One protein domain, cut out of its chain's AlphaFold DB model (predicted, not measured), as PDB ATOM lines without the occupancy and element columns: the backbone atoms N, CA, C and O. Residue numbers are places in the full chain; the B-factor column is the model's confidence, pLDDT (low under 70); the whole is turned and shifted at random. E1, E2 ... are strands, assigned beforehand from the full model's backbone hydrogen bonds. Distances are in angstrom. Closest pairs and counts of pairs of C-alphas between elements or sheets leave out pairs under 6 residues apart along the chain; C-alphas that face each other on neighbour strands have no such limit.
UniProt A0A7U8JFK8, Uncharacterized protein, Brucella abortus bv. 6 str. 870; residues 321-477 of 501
ATOM      1  N   ILE A 321      31.374   1.675 -17.622       98.19
ATOM      2  CA  ILE A 321      31.844   2.954 -17.062       98.19
ATOM      3  C   ILE A 321      33.072   2.708 -16.177       98.19
ATOM      4  O   ILE A 321      33.014   1.887 -15.263       98.19
ATOM      5  N   SER A 322      34.181   3.413 -16.418       96.00
ATOM      6  CA  SER A 322      35.454   3.179 -15.713       96.00
ATOM      7  C   SER A 322      35.882   4.363 -14.838       96.00
ATOM      8  O   SER A 322      36.169   5.448 -15.351       96.00
ATOM      9  N   LEU A 323      35.974   4.161 -13.519       94.19
ATOM     10  CA  LEU A 323      36.505   5.149 -12.570       94.19
ATOM     11  C   LEU A 323      37.918   4.758 -12.129       94.19
ATOM     12  O   LEU A 323      38.113   3.812 -11.361       94.19
ATOM     13  N   VAL A 324      38.912   5.506 -12.613       86.69
ATOM     14  CA  VAL A 324      40.332   5.279 -12.310       86.69
ATOM     15  C   VAL A 324      40.776   6.183 -11.160       86.69
ATOM     16  O   VAL A 324      40.596   7.399 -11.212       86.69
ATOM     17  N   VAL A 325      41.398   5.609 -10.130       86.88
ATOM     18  CA  VAL A 325      41.984   6.360  -9.007       86.88
ATOM     19  C   VAL A 325      43.496   6.553  -9.136       86.88
ATOM     20  O   VAL A 325      44.203   5.735  -9.728       86.88
ATOM     21  N   GLY A 326      44.011   7.623  -8.525       83.81
ATOM     22  CA  GLY A 326      45.447   7.805  -8.293       83.81
ATOM     23  C   GLY A 326      45.954   7.025  -7.071       83.81
ATOM     24  O   GLY A 326      45.243   6.223  -6.472       83.81
ATOM     25  N   SER A 327      47.193   7.282  -6.641       81.75
ATOM     26  CA  SER A 327      47.724   6.768  -5.361       81.75
ATOM     27  C   SER A 327      47.107   7.456  -4.131       81.75
ATOM     28  O   SER A 327      46.981   6.844  -3.072       81.75
ATOM     29  N   SER A 328      46.713   8.721  -4.270       83.56
ATOM     30  CA  SER A 328      46.066   9.531  -3.228       83.56
ATOM     31  C   SER A 328      44.815  10.274  -3.710       83.56
ATOM     32  O   SER A 328      44.118  10.875  -2.897       83.56
ATOM     33  N   ALA A 329      44.510  10.225  -5.010       88.12
ATOM     34  CA  ALA A 329      43.384  10.929  -5.617       88.12
ATOM     35  C   ALA A 329      42.193   9.981  -5.830       88.12
ATOM     36  O   ALA A 329      42.210   9.152  -6.745       88.12
ATOM     37  N   SER A 330      41.175  10.100  -4.973       91.06
ATOM     38  CA  SER A 330      39.894   9.396  -5.110       91.06
ATOM     39  C   SER A 330      39.135   9.821  -6.363       91.06
ATOM     40  O   SER A 330      39.236  10.967  -6.799       91.06
ATOM     41  N   ALA A 331      38.353   8.896  -6.913       93.25
ATOM     42  CA  ALA A 331      37.507   9.092  -8.082       93.25
ATOM     43  C   ALA A 331      36.031   9.004  -7.682       93.25
ATOM     44  O   ALA A 331      35.663   8.298  -6.741       93.25
ATOM     45  N   SER A 332      35.163   9.712  -8.395       95.25
ATOM     46  CA  SER A 332      33.728   9.682  -8.125       95.25
ATOM     47  C   SER A 332      32.899   9.905  -9.379       95.25
ATOM     48  O   SER A 332      33.271  10.696 -10.240       95.25
ATOM     49  N   ALA A 333      31.762   9.220  -9.461       97.44
ATOM     50  CA  ALA A 333      30.710   9.496 -10.424       97.44
ATOM     51  C   ALA A 333      29.468   9.943  -9.653       97.44
ATOM     52  O   ALA A 333      28.977   9.222  -8.787       97.44
ATOM     53  N   THR A 334      28.987  11.143  -9.949       98.12
ATOM     54  CA  THR A 334      27.863  11.773  -9.262       98.12
ATOM     55  C   THR A 334      26.701  11.926 -10.229       98.12
ATOM     56  O   THR A 334      26.741  12.759 -11.132       98.12
ATOM     57  N   TYR A 335      25.664  11.124 -10.020       98.75
ATOM     58  CA  TYR A 335      24.410  11.236 -10.749       98.75
ATOM     59  C   TYR A 335      23.629  12.467 -10.277       98.75
ATOM     60  O   TYR A 335      23.534  12.701  -9.071       98.75
ATOM     61  N   THR A 336      23.070  13.242 -11.207       98.31
ATOM     62  CA  THR A 336      22.354  14.503 -10.928       98.31
ATOM     63  C   THR A 336      20.929  14.563 -11.493       98.31
ATOM     64  O   THR A 336      20.238  15.555 -11.272       98.31
ATOM     65  N   GLY A 337      20.464  13.522 -12.193       98.12
ATOM     66  CA  GLY A 337      19.167  13.516 -12.880       98.12
ATOM     67  C   GLY A 337      17.936  13.182 -12.028       98.12
ATOM     68  O   GLY A 337      17.977  13.093 -10.801       98.12
ATOM     69  N   SER A 338      16.809  12.978 -12.712       97.50
ATOM     70  CA  SER A 338      15.474  12.754 -12.132       97.50
ATOM     71  C   SER A 338      15.091  11.284 -11.906       97.50
ATOM     72  O   SER A 338      13.960  10.996 -11.519       97.50
ATOM     73  N   GLY A 339      16.030  10.360 -12.105       97.38
ATOM     74  CA  GLY A 339      15.854   8.911 -12.013       97.38
ATOM     75  C   GLY A 339      16.360   8.210 -13.277       97.38
ATOM     76  O   GLY A 339      16.130   8.685 -14.387       97.38
ATOM     77  N   ALA A 340      17.067   7.092 -13.116       98.19
ATOM     78  CA  ALA A 340      17.644   6.334 -14.227       98.19
ATOM     79  C   ALA A 340      17.754   4.845 -13.886       98.19
ATOM     80  O   ALA A 340      17.953   4.483 -12.726       98.19
ATOM     81  N   SER A 341      17.678   3.985 -14.904       98.31
ATOM     82  CA  SER A 341      17.949   2.550 -14.793       98.31
ATOM     83  C   SER A 341      18.915   2.131 -15.894       98.31
ATOM     84  O   SER A 341      18.661   2.432 -17.055       98.31
ATOM     85  N   SER A 342      19.991   1.423 -15.548       98.69
ATOM     86  CA  SER A 342      21.008   1.012 -16.521       98.69
ATOM     87  C   SER A 342      21.585  -0.377 -16.247       98.69
ATOM     88  O   SER A 342      22.049  -0.672 -15.142       98.69
ATOM     89  N   ASN A 343      21.623  -1.199 -17.298       98.25
ATOM     90  CA  ASN A 343      22.333  -2.479 -17.360       98.25
ATOM     91  C   ASN A 343      23.844  -2.353 -17.626       98.25
ATOM     92  O   ASN A 343      24.530  -3.370 -17.724       98.25
ATOM     93  N   ARG A 344      24.381  -1.132 -17.741       98.56
ATOM     94  CA  ARG A 344      25.803  -0.913 -18.023       98.56
ATOM     95  C   ARG A 344      26.663  -1.315 -16.827       98.56
ATOM     96  O   ARG A 344      26.388  -0.946 -15.684       98.56
ATOM     97  N   ASN A 345      27.728  -2.061 -17.106       98.50
ATOM     98  CA  ASN A 345      28.708  -2.469 -16.104       98.50
ATOM     99  C   ASN A 345      29.502  -1.257 -15.578       98.50
ATOM    100  O   ASN A 345      29.686  -0.257 -16.275       98.50
ATOM    101  N   TRP A 346      30.032  -1.374 -14.362       98.19
ATOM    102  CA  TRP A 346      30.913  -0.383 -13.748       98.19
ATOM    103  C   TRP A 346      32.230  -1.029 -13.326       98.19
ATOM    104  O   TRP A 346      32.248  -1.959 -12.522       98.19
ATOM    105  N   GLN A 347      33.345  -0.496 -13.820       96.56
ATOM    106  CA  GLN A 347      34.672  -0.791 -13.300       96.56
ATOM    107  C   GLN A 347      35.100   0.330 -12.353       96.56
ATOM    108  O   GLN A 347      35.477   1.426 -12.769       96.56
ATOM    109  N   LEU A 348      35.063   0.033 -11.064       94.25
ATOM    110  CA  LEU A 348      35.590   0.884 -10.009       94.25
ATOM    111  C   LEU A 348      37.030   0.474  -9.689       94.25
ATOM    112  O   LEU A 348      37.441  -0.655  -9.959       94.25
ATOM    113  N   SER A 349      37.806   1.373  -9.092       88.06
ATOM    114  CA  SER A 349      39.152   1.047  -8.614       88.06
ATOM    115  C   SER A 349      39.434   1.627  -7.230       88.06
ATOM    116  O   SER A 349      38.927   2.687  -6.851       88.06
ATOM    117  N   SER A 350      40.274   0.938  -6.461       84.31
ATOM    118  CA  SER A 350      40.822   1.459  -5.207       84.31
ATOM    119  C   SER A 350      42.322   1.187  -5.110       84.31
ATOM    120  O   SER A 350      42.832   0.185  -5.624       84.31
ATOM    121  N   ARG A 351      43.064   2.119  -4.500       84.19
ATOM    122  CA  ARG A 351      44.534   2.097  -4.478       84.19
ATOM    123  C   ARG A 351      45.073   2.956  -3.336       84.19
ATOM    124  O   ARG A 351      44.779   4.143  -3.283       84.19
ATOM    125  N   PHE A 352      45.901   2.374  -2.465       80.12
ATOM    126  CA  PHE A 352      46.504   3.038  -1.292       80.12
ATOM    127  C   PHE A 352      45.498   3.892  -0.493       80.12
ATOM    128  O   PHE A 352      44.722   3.350   0.290       80.12
ATOM    129  N   TYR A 353      45.498   5.216  -0.688       79.94
ATOM    130  CA  TYR A 353      44.646   6.163   0.034       79.94
ATOM    131  C   TYR A 353      43.404   6.611  -0.754       79.94
ATOM    132  O   TYR A 353      42.537   7.277  -0.194       79.94
ATOM    133  N   ALA A 354      43.268   6.196  -2.012       87.94
ATOM    134  CA  ALA A 354      42.165   6.557  -2.889       87.94
ATOM    135  C   ALA A 354      41.073   5.471  -2.972       87.94
ATOM    136  O   ALA A 354      41.359   4.269  -2.993       87.94
ATOM    137  N   ASN A 355      39.819   5.916  -3.064       89.44
ATOM    138  CA  ASN A 355      38.626   5.097  -3.292       89.44
ATOM    139  C   ASN A 355      37.841   5.577  -4.525       89.44
ATOM    140  O   ASN A 355      37.992   6.722  -4.955       89.44
ATOM    141  N   SER A 356      36.993   4.704  -5.071       93.50
ATOM    142  CA  SER A 356      35.970   5.076  -6.053       93.50
ATOM    143  C   SER A 356      34.611   5.198  -5.377       93.50
ATOM    144  O   SER A 356      34.253   4.339  -4.569       93.50
ATOM    145  N   THR A 357      33.850   6.235  -5.726       96.00
ATOM    146  CA  THR A 357      32.503   6.478  -5.187       96.00
ATOM    147  C   THR A 357      31.471   6.634  -6.304       96.00
ATOM    148  O   THR A 357      31.688   7.417  -7.223       96.00
ATOM    149  N   ILE A 358      30.334   5.945  -6.209       98.31
ATOM    150  CA  ILE A 358      29.130   6.277  -6.984       98.31
ATOM    151  C   ILE A 358      28.158   6.995  -6.046       98.31
ATOM    152  O   ILE A 358      27.780   6.447  -5.010       98.31
ATOM    153  N   SER A 359      27.751   8.209  -6.404       98.38
ATOM    154  CA  SER A 359      26.883   9.062  -5.587       98.38
ATOM    155  C   SER A 359      25.595   9.402  -6.327       98.38
ATOM    156  O   SER A 359      25.645   9.802  -7.489       98.38
ATOM    157  N   ASN A 360      24.449   9.337  -5.646       98.69
ATOM    158  CA  ASN A 360      23.205   9.931  -6.133       98.69
ATOM    159  C   ASN A 360      22.989  11.307  -5.484       98.69
ATOM    160  O   ASN A 360      22.713  11.419  -4.284       98.69
ATOM    161  N   ARG A 361      23.142  12.355  -6.300       98.31
ATOM    162  CA  ARG A 361      22.871  13.762  -5.976       98.31
ATOM    163  C   ARG A 361      21.739  14.350  -6.840       98.31
ATOM    164  O   ARG A 361      21.586  15.567  -6.902       98.31
ATOM    165  N   GLY A 362      20.957  13.485  -7.491       98.12
ATOM    166  CA  GLY A 362      19.772  13.824  -8.275       98.12
ATOM    167  C   GLY A 362      18.481  13.864  -7.452       98.12
ATOM    168  O   GLY A 362      18.499  13.856  -6.218       98.12
ATOM    169  N   SER A 363      17.338  13.908  -8.135       97.88
ATOM    170  CA  SER A 363      16.001  13.956  -7.519       97.88
ATOM    171  C   SER A 363      15.234  12.629  -7.568       97.88
ATOM    172  O   SER A 363      14.224  12.500  -6.877       97.88
ATOM    173  N   GLY A 364      15.716  11.634  -8.320       97.69
ATOM    174  CA  GLY A 364      15.111  10.299  -8.405       97.69
ATOM    175  C   GLY A 364      16.104   9.155  -8.218       97.69
ATOM    176  O   GLY A 364      17.317   9.357  -8.138       97.69
ATOM    177  N   THR A 365      15.573   7.938  -8.115       98.50
ATOM    178  CA  THR A 365      16.350   6.721  -7.844       98.50
ATOM    179  C   THR A 365      17.308   6.386  -8.987       98.50
ATOM    180  O   THR A 365      16.918   6.401 -10.154       98.50
ATOM    181  N   LEU A 366      18.549   6.039  -8.642       98.81
ATOM    182  CA  LEU A 366      19.529   5.483  -9.576       98.81
ATOM    183  C   LEU A 366      19.560   3.956  -9.433       98.81
ATOM    184  O   LEU A 366      20.037   3.444  -8.420       98.81
ATOM    185  N   THR A 367      19.081   3.238 -10.444       98.75
ATOM    186  CA  THR A 367      19.028   1.770 -10.471       98.75
ATOM    187  C   THR A 367      20.115   1.212 -11.393       98.75
ATOM    188  O   THR A 367      20.109   1.422 -12.603       98.75
ATOM    189  N   LEU A 368      21.072   0.479 -10.823       98.56
ATOM    190  CA  LEU A 368      22.190  -0.143 -11.531       98.56
ATOM    191  C   LEU A 368      21.986  -1.662 -11.571       98.56
ATOM    192  O   LEU A 368      22.115  -2.341 -10.550       98.56
ATOM    193  N   THR A 369      21.649  -2.199 -12.743       98.06
ATOM    194  CA  THR A 369      21.445  -3.643 -12.966       98.06
ATOM    195  C   THR A 369      22.674  -4.332 -13.565       98.06
ATOM    196  O   THR A 369      22.787  -5.552 -13.466       98.06
ATOM    197  N   GLY A 370      23.615  -3.566 -14.132       97.69
ATOM    198  CA  GLY A 370      24.918  -4.063 -14.578       97.69
ATOM    199  C   GLY A 370      25.841  -4.464 -13.420       97.69
ATOM    200  O   GLY A 370      25.664  -4.041 -12.275       97.69
ATOM    201  N   ASN A 371      26.851  -5.283 -13.714       97.50
ATOM    202  CA  ASN A 371      27.819  -5.738 -12.716       97.50
ATOM    203  C   ASN A 371      28.769  -4.610 -12.299       97.50
ATOM    204  O   ASN A 371      29.173  -3.780 -13.116       97.50
ATOM    205  N   ILE A 372      29.179  -4.615 -11.030       97.81
ATOM    206  CA  ILE A 372      30.105  -3.635 -10.461       97.81
ATOM    207  C   ILE A 372      31.364  -4.362  -9.993       97.81
ATOM    208  O   ILE A 372      31.357  -5.096  -9.005       97.81
ATOM    209  N   PHE A 373      32.463  -4.157 -10.709       96.00
ATOM    210  CA  PHE A 373      33.750  -4.772 -10.414       96.00
ATOM    211  C   PHE A 373      34.703  -3.755  -9.788       96.00
ATOM    212  O   PHE A 373      35.008  -2.725 -10.387       96.00
ATOM    213  N   ASN A 374      35.213  -4.059  -8.594       92.38
ATOM    214  CA  ASN A 374      36.322  -3.329  -7.995       92.38
ATOM    215  C   ASN A 374      37.672  -3.939  -8.405       92.38
ATOM    216  O   ASN A 374      38.089  -4.977  -7.873       92.38
ATOM    217  N   ASN A 375      38.375  -3.231  -9.286       90.62
ATOM    218  CA  ASN A 375      39.752  -3.489  -9.673       90.62
ATOM    219  C   ASN A 375      40.721  -2.827  -8.674       90.62
ATOM    220  O   ASN A 375      41.121  -1.667  -8.818       90.62
ATOM    221  N   HIS A 376      41.098  -3.569  -7.636       86.06
ATOM    222  CA  HIS A 376      42.136  -3.161  -6.701       86.06
ATOM    223  C   HIS A 376      43.525  -3.433  -7.295       86.06
ATOM    224  O   HIS A 376      43.807  -4.533  -7.764       86.06
ATOM    225  N   THR A 377      44.411  -2.433  -7.270       75.25
ATOM    226  CA  THR A 377      45.703  -2.471  -7.997       75.25
ATOM    227  C   THR A 377      46.936  -2.516  -7.082       75.25
ATOM    228  O   THR A 377      48.043  -2.152  -7.492       75.25
ATOM    229  N   ASN A 378      46.760  -2.926  -5.824       72.06
ATOM    230  CA  ASN A 378      47.814  -3.024  -4.812       72.06
ATOM    231  C   ASN A 378      47.743  -4.380  -4.078       72.06
ATOM    232  O   ASN A 378      46.681  -4.986  -3.979       72.06
ATOM    233  N   SER A 379      48.870  -4.859  -3.554       61.50
ATOM    234  CA  SER A 379      48.964  -6.087  -2.748       61.50
ATOM    235  C   SER A 379      48.947  -5.828  -1.233       61.50
ATOM    236  O   SER A 379      48.970  -6.771  -0.445       61.50
ATOM    237  N   SER A 380      48.922  -4.561  -0.803       59.53
ATOM    238  CA  SER A 380      48.943  -4.184   0.615       59.53
ATOM    239  C   SER A 380      47.598  -4.394   1.320       59.53
ATOM    240  O   SER A 380      46.538  -4.114   0.764       59.53
ATOM    241  N   LEU A 381      47.656  -4.795   2.595       53.69
ATOM    242  CA  LEU A 381      46.499  -5.005   3.474       53.69
ATOM    243  C   LEU A 381      45.771  -3.711   3.889       53.69
ATOM    244  O   LEU A 381      44.711  -3.784   4.502       53.69
ATOM    245  N   SER A 382      46.280  -2.526   3.531       58.03
ATOM    246  CA  SER A 382      45.583  -1.234   3.680       58.03
ATOM    247  C   SER A 382      44.491  -1.025   2.615       58.03
ATOM    248  O   SER A 382      44.317   0.064   2.066       58.03
ATOM    249  N   ALA A 383      43.764  -2.099   2.305       57.72
ATOM    250  CA  ALA A 383      42.736  -2.171   1.282       57.72
ATOM    251  C   ALA A 383      41.628  -1.136   1.537       57.72
ATOM    252  O   ALA A 383      40.943  -1.173   2.559       57.72
ATOM    253  N   ARG A 384      41.446  -0.202   0.596       75.00
ATOM    254  CA  ARG A 384      40.356   0.780   0.639       75.00
ATOM    255  C   ARG A 384      39.143   0.313  -0.138       75.00
ATOM    256  O   ARG A 384      39.269  -0.285  -1.204       75.00
ATOM    257  N   ASN A 385      37.986   0.647   0.411       87.38
ATOM    258  CA  ASN A 385      36.679   0.248  -0.084       87.38
ATOM    259  C   ASN A 385      36.300   0.966  -1.386       87.38
ATOM    260  O   ASN A 385      36.871   2.006  -1.724       87.38
ATOM    261  N   ILE A 386      35.295   0.426  -2.072       93.25
ATOM    262  CA  ILE A 386      34.434   1.217  -2.960       93.25
ATOM    263  C   ILE A 386      33.240   1.752  -2.162       93.25
ATOM    264  O   ILE A 386      32.827   1.146  -1.170       93.25
ATOM    265  N   ASN A 387      32.696   2.888  -2.586       96.38
ATOM    266  CA  ASN A 387      31.655   3.604  -1.858       96.38
ATOM    267  C   ASN A 387      30.409   3.810  -2.732       96.38
ATOM    268  O   ASN A 387      30.515   4.157  -3.909       96.38
ATOM    269  N   PHE A 388      29.237   3.689  -2.118       98.44
ATOM    270  CA  PHE A 388      27.946   4.078  -2.674       98.44
ATOM    271  C   PHE A 388      27.306   5.111  -1.743       98.44
ATOM    272  O   PHE A 388      27.175   4.844  -0.550       98.44
ATOM    273  N   ASP A 389      26.943   6.283  -2.262       98.50
ATOM    274  CA  ASP A 389      26.448   7.428  -1.485       98.50
ATOM    275  C   ASP A 389      25.047   7.852  -1.953       98.50
ATOM    276  O   ASP A 389      24.893   8.573  -2.941       98.50
ATOM    277  N   ALA A 390      24.007   7.419  -1.237       98.56
ATOM    278  CA  ALA A 390      22.635   7.882  -1.455       98.56
ATOM    279  C   ALA A 390      22.445   9.260  -0.793       98.56
ATOM    280  O   ALA A 390      21.925   9.385   0.320       98.56
ATOM    281  N   GLY A 391      22.956  10.297  -1.459       97.88
ATOM    282  CA  GLY A 391      23.055  11.653  -0.926       97.88
ATOM    283  C   GLY A 391      21.707  12.375  -0.844       97.88
ATOM    284  O   GLY A 391      21.296  12.782   0.240       97.88
ATOM    285  N   THR A 392      21.022  12.545  -1.975       98.19
ATOM    286  CA  THR A 392      19.730  13.270  -2.071       98.19
ATOM    287  C   THR A 392      18.566  12.390  -2.516       98.19
ATOM    288  O   THR A 392      17.422  12.685  -2.178       98.19
ATOM    289  N   ALA A 393      18.851  11.292  -3.216       98.56
ATOM    290  CA  ALA A 393      17.885  10.295  -3.659       98.56
ATOM    291  C   ALA A 393      18.469   8.876  -3.519       98.56
ATOM    292  O   ALA A 393      19.654   8.702  -3.219       98.56
ATOM    293  N   ASP A 394      17.616   7.865  -3.672       98.69
ATOM    294  CA  ASP A 394      17.945   6.470  -3.359       98.69
ATOM    295  C   ASP A 394      18.788   5.798  -4.456       98.69
ATOM    296  O   ASP A 394      18.859   6.267  -5.596       98.69
ATOM    297  N   ILE A 395      19.435   4.683  -4.115       98.75
ATOM    298  CA  ILE A 395      20.192   3.856  -5.065       98.75
ATOM    299  C   ILE A 395      19.680   2.415  -4.996       98.75
ATOM    300  O   ILE A 395      19.498   1.862  -3.911       98.75
ATOM    301  N   GLU A 396      19.500   1.773  -6.147       98.56
ATOM    302  CA  GLU A 396      19.330   0.324  -6.237       98.56
ATOM    303  C   GLU A 396      20.540  -0.303  -6.937       98.56
ATOM    304  O   GLU A 396      20.871   0.043  -8.066       98.56
ATOM    305  N   LEU A 397      21.191  -1.249  -6.270       98.38
ATOM    306  CA  LEU A 397      22.305  -2.046  -6.770       98.38
ATOM    307  C   LEU A 397      21.780  -3.466  -6.983       98.38
ATOM    308  O   LEU A 397      21.576  -4.216  -6.024       98.38
ATOM    309  N   LEU A 398      21.457  -3.795  -8.233       96.81
ATOM    310  CA  LEU A 398      20.757  -5.027  -8.606       96.81
ATOM    311  C   LEU A 398      21.645  -6.028  -9.365       96.81
ATOM    312  O   LEU A 398      21.307  -7.211  -9.395       96.81
ATOM    313  N   GLY A 399      22.764  -5.575  -9.941       95.19
ATOM    314  CA  GLY A 399      23.813  -6.439 -10.498       95.19
ATOM    315  C   GLY A 399      24.795  -6.968  -9.443       95.19
ATOM    316  O   GLY A 399      24.671  -6.673  -8.255       95.19
ATOM    317  N   THR A 400      25.798  -7.743  -9.872       96.50
ATOM    318  CA  THR A 400      26.776  -8.356  -8.953       96.50
ATOM    319  C   THR A 400      27.902  -7.388  -8.598       96.50
ATOM    320  O   THR A 400      28.633  -6.929  -9.477       96.50
ATOM    321  N   ILE A 401      28.111  -7.143  -7.304       96.88
ATOM    322  CA  ILE A 401      29.276  -6.438  -6.761       96.88
ATOM    323  C   ILE A 401      30.394  -7.452  -6.480       96.88
ATOM    324  O   ILE A 401      30.217  -8.407  -5.720       96.88
ATOM    325  N   SER A 402      31.565  -7.236  -7.070       94.75
ATOM    326  CA  SER A 402      32.710  -8.155  -7.012       94.75
ATOM    327  C   SER A 402      34.037  -7.407  -6.858       94.75
ATOM    328  O   SER A 402      34.116  -6.199  -7.084       94.75
ATOM    329  N   SER A 403      35.102  -8.104  -6.457       91.69
ATOM    330  CA  SER A 403      36.450  -7.530  -6.376       91.69
ATOM    331  C   SER A 403      37.524  -8.575  -6.663       91.69
ATOM    332  O   SER A 403      37.357  -9.741  -6.322       91.69
ATOM    333  N   ASN A 404      38.650  -8.146  -7.238       89.81
ATOM    334  CA  ASN A 404      39.857  -8.971  -7.372       89.81
ATOM    335  C   ASN A 404      40.687  -9.087  -6.074       89.81
ATOM    336  O   ASN A 404      41.714  -9.765  -6.074       89.81
ATOM    337  N   ASN A 405      40.286  -8.425  -4.983       86.44
ATOM    338  CA  ASN A 405      40.968  -8.486  -3.695       86.44
ATOM    339  C   ASN A 405      39.954  -8.710  -2.560       86.44
ATOM    340  O   ASN A 405      39.129  -7.847  -2.261       86.44
ATOM    341  N   ASN A 406      40.062  -9.858  -1.887       80.44
ATOM    342  CA  ASN A 406      39.139 -10.267  -0.822       80.44
ATOM    343  C   ASN A 406      39.255  -9.422   0.461       80.44
ATOM    344  O   ASN A 406      38.407  -9.548   1.333       80.44
ATOM    345  N   GLY A 407      40.275  -8.576   0.607       81.06
ATOM    346  CA  GLY A 407      40.389  -7.620   1.711       81.06
ATOM    347  C   GLY A 407      39.603  -6.322   1.493       81.06
ATOM    348  O   GLY A 407      39.345  -5.612   2.462       81.06
ATOM    349  N   VAL A 408      39.206  -6.002   0.253       84.88
ATOM    350  CA  VAL A 408      38.465  -4.769  -0.045       84.88
ATOM    351  C   VAL A 408      36.987  -4.927   0.308       84.88
ATOM    352  O   VAL A 408      36.320  -5.854  -0.155       84.88
ATOM    353  N   GLY A 409      36.480  -4.006   1.129       89.81
ATOM    354  CA  GLY A 409      35.069  -3.914   1.489       89.81
ATOM    355  C   GLY A 409      34.267  -2.950   0.615       89.81
ATOM    356  O   GLY A 409      34.770  -2.327  -0.325       89.81
ATOM    357  N   VAL A 410      32.999  -2.790   0.981       94.69
ATOM    358  CA  VAL A 410      32.045  -1.874   0.351       94.69
ATOM    359  C   VAL A 410      31.437  -0.980   1.427       94.69
ATOM    360  O   VAL A 410      30.982  -1.470   2.460       94.69
ATOM    361  N   VAL A 411      31.428   0.334   1.195       95.88
ATOM    362  CA  VAL A 411      30.724   1.300   2.048       95.88
ATOM    363  C   VAL A 411      29.398   1.669   1.401       95.88
ATOM    364  O   VAL A 411      29.371   2.222   0.305       95.88
ATOM    365  N   PHE A 412      28.314   1.420   2.120       98.00
ATOM    366  CA  PHE A 412      26.983   1.929   1.837       98.00
ATOM    367  C   PHE A 412      26.739   3.128   2.758       98.00
ATOM    368  O   PHE A 412      26.600   2.977   3.974       98.00
ATOM    369  N   GLY A 413      26.744   4.323   2.176       97.75
ATOM    370  CA  GLY A 413      26.584   5.600   2.859       97.75
ATOM    371  C   GLY A 413      25.430   6.425   2.293       97.75
ATOM    372  O   GLY A 413      24.782   6.048   1.315       97.75
ATOM    373  N   GLY A 414      25.171   7.571   2.911       96.50
ATOM    374  CA  GLY A 414      24.210   8.545   2.410       96.50
ATOM    375  C   GLY A 414      23.606   9.393   3.519       96.50
ATOM    376  O   GLY A 414      24.139   9.479   4.629       96.50
ATOM    377  N   THR A 415      22.467  10.005   3.209       96.31
ATOM    378  CA  THR A 415      21.725  10.862   4.140       96.31
ATOM    379  C   THR A 415      20.626  10.080   4.860       96.31
ATOM    380  O   THR A 415      19.951   9.232   4.272       96.31
ATOM    381  N   ALA A 416      20.391  10.401   6.135       93.69
ATOM    382  CA  ALA A 416      19.326   9.787   6.924       93.69
ATOM    383  C   ALA A 416      17.956   9.924   6.230       93.69
ATOM    384  O   ALA A 416      17.587  10.990   5.739       93.69
ATOM    385  N   GLY A 417      17.195   8.826   6.186       94.19
ATOM    386  CA  GLY A 417      15.913   8.755   5.474       94.19
ATOM    387  C   GLY A 417      16.011   8.388   3.986       94.19
ATOM    388  O   GLY A 417      14.970   8.188   3.365       94.19
ATOM    389  N   ARG A 418      17.220   8.255   3.423       97.81
ATOM    390  CA  ARG A 418      17.455   7.595   2.128       97.81
ATOM    391  C   ARG A 418      17.640   6.081   2.292       97.81
ATOM    392  O   ARG A 418      17.805   5.570   3.410       97.81
ATOM    393  N   ALA A 419      17.629   5.360   1.176       98.06
ATOM    394  CA  ALA A 419      17.891   3.930   1.112       98.06
ATOM    395  C   ALA A 419      18.898   3.551   0.013       98.06
ATOM    396  O   ALA A 419      18.923   4.142  -1.067       98.06
ATOM    397  N   ILE A 420      19.683   2.505   0.286       98.62
ATOM    398  CA  ILE A 420      20.391   1.731  -0.737       98.62
ATOM    399  C   ILE A 420      19.834   0.312  -0.721       98.62
ATOM    400  O   ILE A 420      19.971  -0.408   0.269       98.62
ATOM    401  N   LYS A 421      19.212  -0.115  -1.814       98.19
ATOM    402  CA  LYS A 421      18.792  -1.506  -2.007       98.19
ATOM    403  C   LYS A 421      19.926  -2.278  -2.661       98.19
ATOM    404  O   LYS A 421      20.454  -1.838  -3.671       98.19
ATOM    405  N   VAL A 422      20.276  -3.429  -2.101       97.81
ATOM    406  CA  VAL A 422      21.340  -4.302  -2.594       97.81
ATOM    407  C   VAL A 422      20.758  -5.690  -2.825       97.81
ATOM    408  O   VAL A 422      20.173  -6.306  -1.931       97.81
ATOM    409  N   SER A 423      20.884  -6.159  -4.058       91.31
ATOM    410  CA  SER A 423      20.511  -7.505  -4.491       91.31
ATOM    411  C   SER A 423      21.746  -8.217  -5.052       91.31
ATOM    412  O   SER A 423      22.869  -7.739  -4.874       91.31
ATOM    413  N   GLY A 424      21.541  -9.367  -5.693       86.12
ATOM    414  CA  GLY A 424      22.625 -10.181  -6.233       86.12
ATOM    415  C   GLY A 424      23.320 -11.049  -5.183       86.12
ATOM    416  O   GLY A 424      23.209 -10.843  -3.972       86.12
ATOM    417  N   ASP A 425      24.040 -12.047  -5.681       91.31
ATOM    418  CA  ASP A 425      24.929 -12.903  -4.901       91.31
ATOM    419  C   ASP A 425      26.349 -12.325  -5.011       91.31
ATOM    420  O   ASP A 425      27.176 -12.763  -5.810       91.31
ATOM    421  N   ASN A 426      26.600 -11.263  -4.242       95.69
ATOM    422  CA  ASN A 426      27.820 -10.462  -4.324       95.69
ATOM    423  C   ASN A 426      29.029 -11.225  -3.766       95.69
ATOM    424  O   ASN A 426      28.926 -11.974  -2.790       95.69
ATOM    425  N   THR A 427      30.192 -11.027  -4.390       94.25
ATOM    426  CA  THR A 427      31.376 -11.884  -4.193       94.25
ATOM    427  C   THR A 427      32.560 -11.193  -3.520       94.25
ATOM    428  O   THR A 427      33.552 -11.852  -3.216       94.25
ATOM    429  N   PHE A 428      32.472  -9.890  -3.228       92.62
ATOM    430  CA  PHE A 428      33.517  -9.190  -2.471       92.62
ATOM    431  C   PHE A 428      33.728  -9.821  -1.078       92.62
ATOM    432  O   PHE A 428      32.782 -10.293  -0.441       92.62
ATOM    433  N   GLY A 429      34.984  -9.868  -0.622       89.56
ATOM    434  CA  GLY A 429      35.361 -10.542   0.627       89.56
ATOM    435  C   GLY A 429      35.479  -9.629   1.851       89.56
ATOM    436  O   GLY A 429      35.377 -10.123   2.974       89.56
ATOM    437  N   GLY A 430      35.709  -8.325   1.663       90.12
ATOM    438  CA  GLY A 430      35.933  -7.388   2.766       90.12
ATOM    439  C   GLY A 430      34.644  -6.936   3.452       90.12
ATOM    440  O   GLY A 430      33.550  -7.398   3.135       90.12
ATOM    441  N   ALA A 431      34.779  -6.008   4.401       91.69
ATOM    442  CA  ALA A 431      33.667  -5.532   5.220       91.69
ATOM    443  C   ALA A 431      32.517  -4.936   4.391       91.69
ATOM    444  O   ALA A 431      32.749  -4.091   3.523       91.69
ATOM    445  N   ALA A 432      31.275  -5.276   4.735       94.62
ATOM    446  CA  ALA A 432      30.099  -4.523   4.305       94.62
ATOM    447  C   ALA A 432      29.785  -3.464   5.372       94.62
ATOM    448  O   ALA A 432      29.319  -3.796   6.462       94.62
ATOM    449  N   ILE A 433      30.083  -2.195   5.086       95.12
ATOM    450  CA  ILE A 433      29.995  -1.099   6.060       95.12
ATOM    451  C   ILE A 433      28.777  -0.227   5.755       95.12
ATOM    452  O   ILE A 433      28.654   0.299   4.654       95.12
ATOM    453  N   ILE A 434      27.899  -0.043   6.737       96.69
ATOM    454  CA  ILE A 434      26.666   0.747   6.654       96.69
ATOM    455  C   ILE A 434      26.844   2.018   7.490       96.69
ATOM    456  O   ILE A 434      27.248   1.923   8.651       96.69
ATOM    457  N   GLN A 435      26.589   3.191   6.898       96.19
ATOM    458  CA  GLN A 435      26.818   4.507   7.518       96.19
ATOM    459  C   GLN A 435      25.680   5.493   7.207       96.19
ATOM    460  O   GLN A 435      25.459   5.831   6.049       96.19
ATOM    461  N   ASN A 436      24.976   5.984   8.231       94.75
ATOM    462  CA  ASN A 436      23.894   6.990   8.157       94.75
ATOM    463  C   ASN A 436      22.731   6.694   7.177       94.75
ATOM    464  O   ASN A 436      21.881   7.552   6.943       94.75
ATOM    465  N   ILE A 437      22.647   5.470   6.651       97.81
ATOM    466  CA  ILE A 437      21.732   5.067   5.578       97.81
ATOM    467  C   ILE A 437      20.888   3.858   5.997       97.81
ATOM    468  O   ILE A 437      21.259   3.121   6.915       97.81
ATOM    469  N   THR A 438      19.768   3.607   5.310       98.00
ATOM    470  CA  THR A 438      19.138   2.278   5.365       98.00
ATOM    471  C   THR A 438      19.606   1.409   4.205       98.00
ATOM    472  O   THR A 438      19.315   1.725   3.055       98.00
ATOM    473  N   VAL A 439      20.251   0.279   4.491       98.25
ATOM    474  CA  VAL A 439      20.525  -0.750   3.484       98.25
ATOM    475  C   VAL A 439      19.414  -1.791   3.487       98.25
ATOM    476  O   VAL A 439      19.052  -2.342   4.526       98.25
ATOM    477  N   GLN A 440      18.862  -2.049   2.308       97.75
ATOM    478  CA  GLN A 440      17.814  -3.028   2.051       97.75
ATOM    479  C   GLN A 440      18.405  -4.241   1.333       97.75
ATOM    480  O   GLN A 440      18.926  -4.080   0.237       97.75
ATOM    481  N   VAL A 441      18.301  -5.442   1.905       96.44
ATOM    482  CA  VAL A 441      18.901  -6.662   1.328       96.44
ATOM    483  C   VAL A 441      17.869  -7.739   1.019       96.44
ATOM    484  O   VAL A 441      16.967  -7.984   1.818       96.44
ATOM    485  N   GLY A 442      18.021  -8.400  -0.131       86.81
ATOM    486  CA  GLY A 442      17.217  -9.572  -0.509       86.81
ATOM    487  C   GLY A 442      17.768 -10.912  -0.001       86.81
ATOM    488  O   GLY A 442      17.035 -11.896   0.027       86.81
ATOM    489  N   SER A 443      19.042 -10.967   0.401       89.81
ATOM    490  CA  SER A 443      19.691 -12.179   0.911       89.81
ATOM    491  C   SER A 443      20.748 -11.862   1.973       89.81
ATOM    492  O   SER A 443      21.418 -10.833   1.927       89.81
ATOM    493  N   LEU A 444      20.904 -12.780   2.925       90.69
ATOM    494  CA  LEU A 444      22.029 -12.883   3.854       90.69
ATOM    495  C   LEU A 444      22.361 -14.377   3.953       90.69
ATOM    496  O   LEU A 444      21.440 -15.189   4.061       90.69
ATOM    497  N   LYS A 445      23.644 -14.740   3.869       91.56
ATOM    498  CA  LYS A 445      24.121 -16.133   3.933       91.56
ATOM    499  C   LYS A 445      25.311 -16.245   4.894       91.56
ATOM    500  O   LYS A 445      25.717 -15.246   5.489       91.56
ATOM    501  N   ASN A 446      25.827 -17.457   5.082       90.94
ATOM    502  CA  ASN A 446      26.982 -17.700   5.943       90.94
ATOM    503  C   ASN A 446      28.269 -17.143   5.315       90.94
ATOM    504  O   ASN A 446      28.372 -17.002   4.099       90.94
ATOM    505  N   THR A 447      29.280 -16.880   6.143       90.69
ATOM    506  CA  THR A 447      30.625 -16.526   5.670       90.69
ATOM    507  C   THR A 447      31.164 -17.602   4.723       90.69
ATOM    508  O   THR A 447      31.164 -18.783   5.064       90.69
ATOM    509  N   GLY A 448      31.639 -17.186   3.550       88.88
ATOM    510  CA  GLY A 448      32.011 -18.063   2.437       88.88
ATOM    511  C   GLY A 448      31.002 -18.036   1.288       88.88
ATOM    512  O   GLY A 448      31.412 -18.025   0.129       88.88
ATOM    513  N   ASP A 449      29.706 -17.944   1.592       93.12
ATOM    514  CA  ASP A 449      28.641 -17.989   0.591       93.12
ATOM    515  C   ASP A 449      28.360 -16.586   0.013       93.12
ATOM    516  O   ASP A 449      28.140 -15.642   0.776       93.12
ATOM    517  N   PRO A 450      28.304 -16.411  -1.322       94.06
ATOM    518  CA  PRO A 450      27.917 -15.141  -1.938       94.06
ATOM    519  C   PRO A 450      26.523 -14.680  -1.498       94.06
ATOM    520  O   PRO A 450      25.572 -15.462  -1.532       94.06
ATOM    521  N   SER A 451      26.379 -13.416  -1.103       94.62
ATOM    522  CA  SER A 451      25.126 -12.836  -0.593       94.62
ATOM    523  C   SER A 451      25.011 -11.358  -0.965       94.62
ATOM    524  O   SER A 451      25.976 -10.780  -1.459       94.62
ATOM    525  N   ALA A 452      23.887 -10.692  -0.675       95.12
ATOM    526  CA  ALA A 452      23.749  -9.260  -0.950       95.12
ATOM    527  C   ALA A 452      24.850  -8.402  -0.284       95.12
ATOM    528  O   ALA A 452      25.197  -7.348  -0.810       95.12
ATOM    529  N   LEU A 453      25.447  -8.852   0.828       95.25
ATOM    530  CA  LEU A 453      26.531  -8.151   1.532       95.25
ATOM    531  C   LEU A 453      27.914  -8.810   1.356       95.25
ATOM    532  O   LEU A 453      28.795  -8.611   2.189       95.25
ATOM    533  N   GLY A 454      28.118  -9.552   0.265       94.31
ATOM    534  CA  GLY A 454      29.396 -10.193  -0.053       94.31
ATOM    535  C   GLY A 454      29.531 -11.598   0.540       94.31
ATOM    536  O   GLY A 454      28.562 -12.171   1.041       94.31
ATOM    537  N   THR A 455      30.750 -12.145   0.486       93.00
ATOM    538  CA  THR A 455      31.103 -13.459   1.070       93.00
ATOM    539  C   THR A 455      31.669 -13.357   2.486       93.00
ATOM    540  O   THR A 455      31.723 -14.357   3.199       93.00
ATOM    541  N   GLY A 456      32.159 -12.180   2.892       87.00
ATOM    542  CA  GLY A 456      32.785 -11.969   4.203       87.00
ATOM    543  C   GLY A 456      34.072 -12.773   4.454       87.00
ATOM    544  O   GLY A 456      34.456 -12.981   5.601       87.00
ATOM    545  N   THR A 457      34.736 -13.264   3.405       84.31
ATOM    546  CA  THR A 457      35.912 -14.157   3.503       84.31
ATOM    547  C   THR A 457      37.245 -13.450   3.771       84.31
ATOM    548  O   THR A 457      38.253 -14.107   4.024       84.31
ATOM    549  N   GLY A 458      37.286 -12.119   3.696       73.56
ATOM    550  CA  GLY A 458      38.478 -11.326   3.977       73.56
ATOM    551  C   GLY A 458      38.776 -11.188   5.469       73.56
ATOM    552  O   GLY A 458      37.899 -11.344   6.314       73.56
ATOM    553  N   ALA A 459      39.996 -10.757   5.803       65.94
ATOM    554  CA  ALA A 459      40.412 -10.484   7.187       65.94
ATOM    555  C   ALA A 459      39.558  -9.416   7.917       65.94
ATOM    556  O   ALA A 459      39.648  -9.285   9.134       65.94
ATOM    557  N   ALA A 460      38.738  -8.662   7.178       67.00
ATOM    558  CA  ALA A 460      37.791  -7.673   7.690       67.00
ATOM    559  C   ALA A 460      36.318  -8.005   7.356       67.00
ATOM    560  O   ALA A 460      35.470  -7.131   7.479       67.00
ATOM    561  N   GLY A 461      36.003  -9.224   6.899       70.00
ATOM    562  CA  GLY A 461      34.743  -9.610   6.241       70.00
ATOM    563  C   GLY A 461      33.460  -9.647   7.091       70.00
ATOM    564  O   GLY A 461      32.569 -10.451   6.834       70.00
ATOM    565  N   ALA A 462      33.342  -8.795   8.106       83.06
ATOM    566  CA  ALA A 462      32.129  -8.628   8.896       83.06
ATOM    567  C   ALA A 462      31.164  -7.597   8.274       83.06
ATOM    568  O   ALA A 462      31.563  -6.688   7.542       83.06
ATOM    569  N   ILE A 463      29.887  -7.688   8.649       92.88
ATOM    570  CA  ILE A 463      28.921  -6.600   8.464       92.88
ATOM    571  C   ILE A 463      29.126  -5.596   9.606       92.88
ATOM    572  O   ILE A 463      29.042  -5.958  10.779       92.88
ATOM    573  N   SER A 464      29.391  -4.333   9.275       92.88
ATOM    574  CA  SER A 464      29.656  -3.250  10.230       92.88
ATOM    575  C   SER A 464      28.588  -2.166  10.088       92.88
ATOM    576  O   SER A 464      28.456  -1.560   9.030       92.88
ATOM    577  N   ILE A 465      27.813  -1.915  11.148       94.06
ATOM    578  CA  ILE A 465      26.756  -0.890  11.162       94.06
ATOM    579  C   ILE A 465      27.231   0.283  12.019       94.06
ATOM    580  O   ILE A 465      27.039   0.312  13.234       94.06
ATOM    581  N   ASN A 466      27.861   1.260  11.373       89.12
ATOM    582  CA  ASN A 466      28.453   2.431  12.012       89.12
ATOM    583  C   ASN A 466      27.501   3.621  11.845       89.12
ATOM    584  O   ASN A 466      27.801   4.558  11.106       89.12
ATOM    585  N   SER A 467      26.354   3.550  12.535       83.81
ATOM    586  CA  SER A 467      25.103   4.302  12.293       83.81
ATOM    587  C   SER A 467      24.370   3.894  11.005       83.81
ATOM    588  O   SER A 467      24.986   3.653   9.974       83.81
ATOM    589  N   GLY A 468      23.038   3.822  11.053       93.06
ATOM    590  CA  GLY A 468      22.202   3.354   9.941       93.06
ATOM    591  C   GLY A 468      21.363   2.129  10.307       93.06
ATOM    592  O   GLY A 468      21.285   1.738  11.470       93.06
ATOM    593  N   ILE A 469      20.704   1.541   9.308       96.06
ATOM    594  CA  ILE A 469      19.773   0.416   9.469       96.06
ATOM    595  C   ILE A 469      20.084  -0.647   8.414       96.06
ATOM    596  O   ILE A 469      20.129  -0.336   7.228       96.06
ATOM    597  N   LEU A 470      20.220  -1.909   8.824       96.31
ATOM    598  CA  LEU A 470      20.132  -3.053   7.914       96.31
ATOM    599  C   LEU A 470      18.707  -3.616   7.960       96.31
ATOM    600  O   LEU A 470      18.218  -3.995   9.023       96.31
ATOM    601  N   ARG A 471      18.037  -3.670   6.808       95.38
ATOM    602  CA  ARG A 471      16.668  -4.173   6.654       95.38
ATOM    603  C   ARG A 471      16.642  -5.294   5.623       95.38
ATOM    604  O   ARG A 471      16.861  -5.054   4.440       95.38
ATOM    605  N   ALA A 472      16.312  -6.507   6.048       89.69
ATOM    606  CA  ALA A 472      16.024  -7.581   5.107       89.69
ATOM    607  C   ALA A 472      14.629  -7.392   4.487       89.69
ATOM    608  O   ALA A 472      13.661  -7.126   5.202       89.69
ATOM    609  N   ILE A 473      14.527  -7.534   3.166       83.44
ATOM    610  CA  ILE A 473      13.266  -7.588   2.419       83.44
ATOM    611  C   ILE A 473      13.067  -9.029   1.947       83.44
ATOM    612  O   ILE A 473      13.150  -9.342   0.760       83.44
ATOM    613  N   TRP A 474      12.814  -9.928   2.895       68.88
ATOM    614  CA  TRP A 474      12.333 -11.257   2.546       68.88
ATOM    615  C   TRP A 474      10.909 -11.118   2.006       68.88
ATOM    616  O   TRP A 474      10.014 -10.680   2.732       68.88
ATOM    617  N   VAL A 475      10.676 -11.513   0.753       55.16
ATOM    618  CA  VAL A 475       9.313 -11.851   0.330       55.16
ATOM    619  C   VAL A 475       8.912 -13.060   1.175       55.16
ATOM    620  O   VAL A 475       9.619 -14.071   1.121       55.16
ATOM    621  N   PRO A 476       7.847 -12.988   1.996       42.28
ATOM    622  CA  PRO A 476       7.426 -14.146   2.760       42.28
ATOM    623  C   PRO A 476       7.047 -15.237   1.764       42.28
ATOM    624  O   PRO A 476       6.135 -15.054   0.956       42.28
ATOM    625  N   VAL A 477       7.746 -16.372   1.820       40.91
ATOM    626  CA  VAL A 477       7.295 -17.577   1.127       40.91
ATOM    627  C   VAL A 477       5.912 -17.874   1.685       40.91
ATOM    628  O   VAL A 477       5.781 -18.234   2.856       40.91
TER     629      VAL A 477
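Overview. This is residues 321 to 477 of the 501 residues of an uncharacterized protein of Brucella abortus bv. 6 str. 870 (UniProt A0A7U8JFK8). The chain is wound in stacked turns, a solenoid with three walls of parallel strands: E1, E4, E7, E10 in one, E2, E5, E8, E11, E13, E15 in the second, E3, E6, E9, E12, E14, E16 in the third. Four turns, beginning with E1, E4, E7 and E10, each give one strand to each wall; then E13 with E14 and E15 with E16 extend the second and third walls, and the unnamed residues 442 to 462 loop about at this end of the stack. The printed part has 157 residues, no named helix and sixteen strands, numbered along the chain; the class is all strand, with 65 residues in named elements, under half. The whole is compact, radius of gyration of the C-alphas 14.3 A, and spans 40 by 35 by 29 A.

Arrangement. Begin with the sheet of E1 (residues 321 to 323), E4 (346 to 350), E7 (372 to 376) and E10 (401 to 403), in that order; between E1 and E4 find N 347 and O 321, 2.8 A apart. Next look at E2 (331 to 335), E5 (356 to 360), E8 (386 to 390), E11 (410 to 414), E13 (432 to 434) and E15 (463 to 465), where N 333 of E2 and O 357 of E5 are 2.9 A apart. These two sheets form a sandwich, two sheets face to face, their strands at 53 degrees; the closest C-alphas of E1 and E2, Leu 323 and Ala 331, are 6.1 A apart. The third sheet runs E3 (340 to 342), E6 (366 to 368), E9 (395 to 397), E12 (419 to 422), E14 (437 to 441), E16 (468 to 472); N 469 of E16 and O 437 of E14 are 2.9 A apart. The closest C-alphas of E11 and E14, Gly 414 and Ile 437, are 5.3 A apart. E1 and E3 are apart.

Along the chain. Find C-alpha 321, where E1 begins, at (31.844, 2.954, -17.062). From C-alpha 331 at (37.507, 9.092, -8.082), E2 runs 13.5 A; below it in the file, E5 measures 13.7 A, E8 13.6 A and E11 13.2 A. E4 is 13.2 A long, E7 12.6 A and E14 12.8 A. E16, 13.5 A long, ends at C-alpha 472, (16.024, -7.581, 5.107).

Size, cuts and confidence. The two C-alphas farthest apart, Ser 327 and Val 477, are 47.6 A apart. The printed part has no cut. The link from E14 to E15, 21 residues, is long. The mean pLDDT of the printed part is 90.5; residues 379 to 383, 459 to 460 and 474 to 477 are under 70.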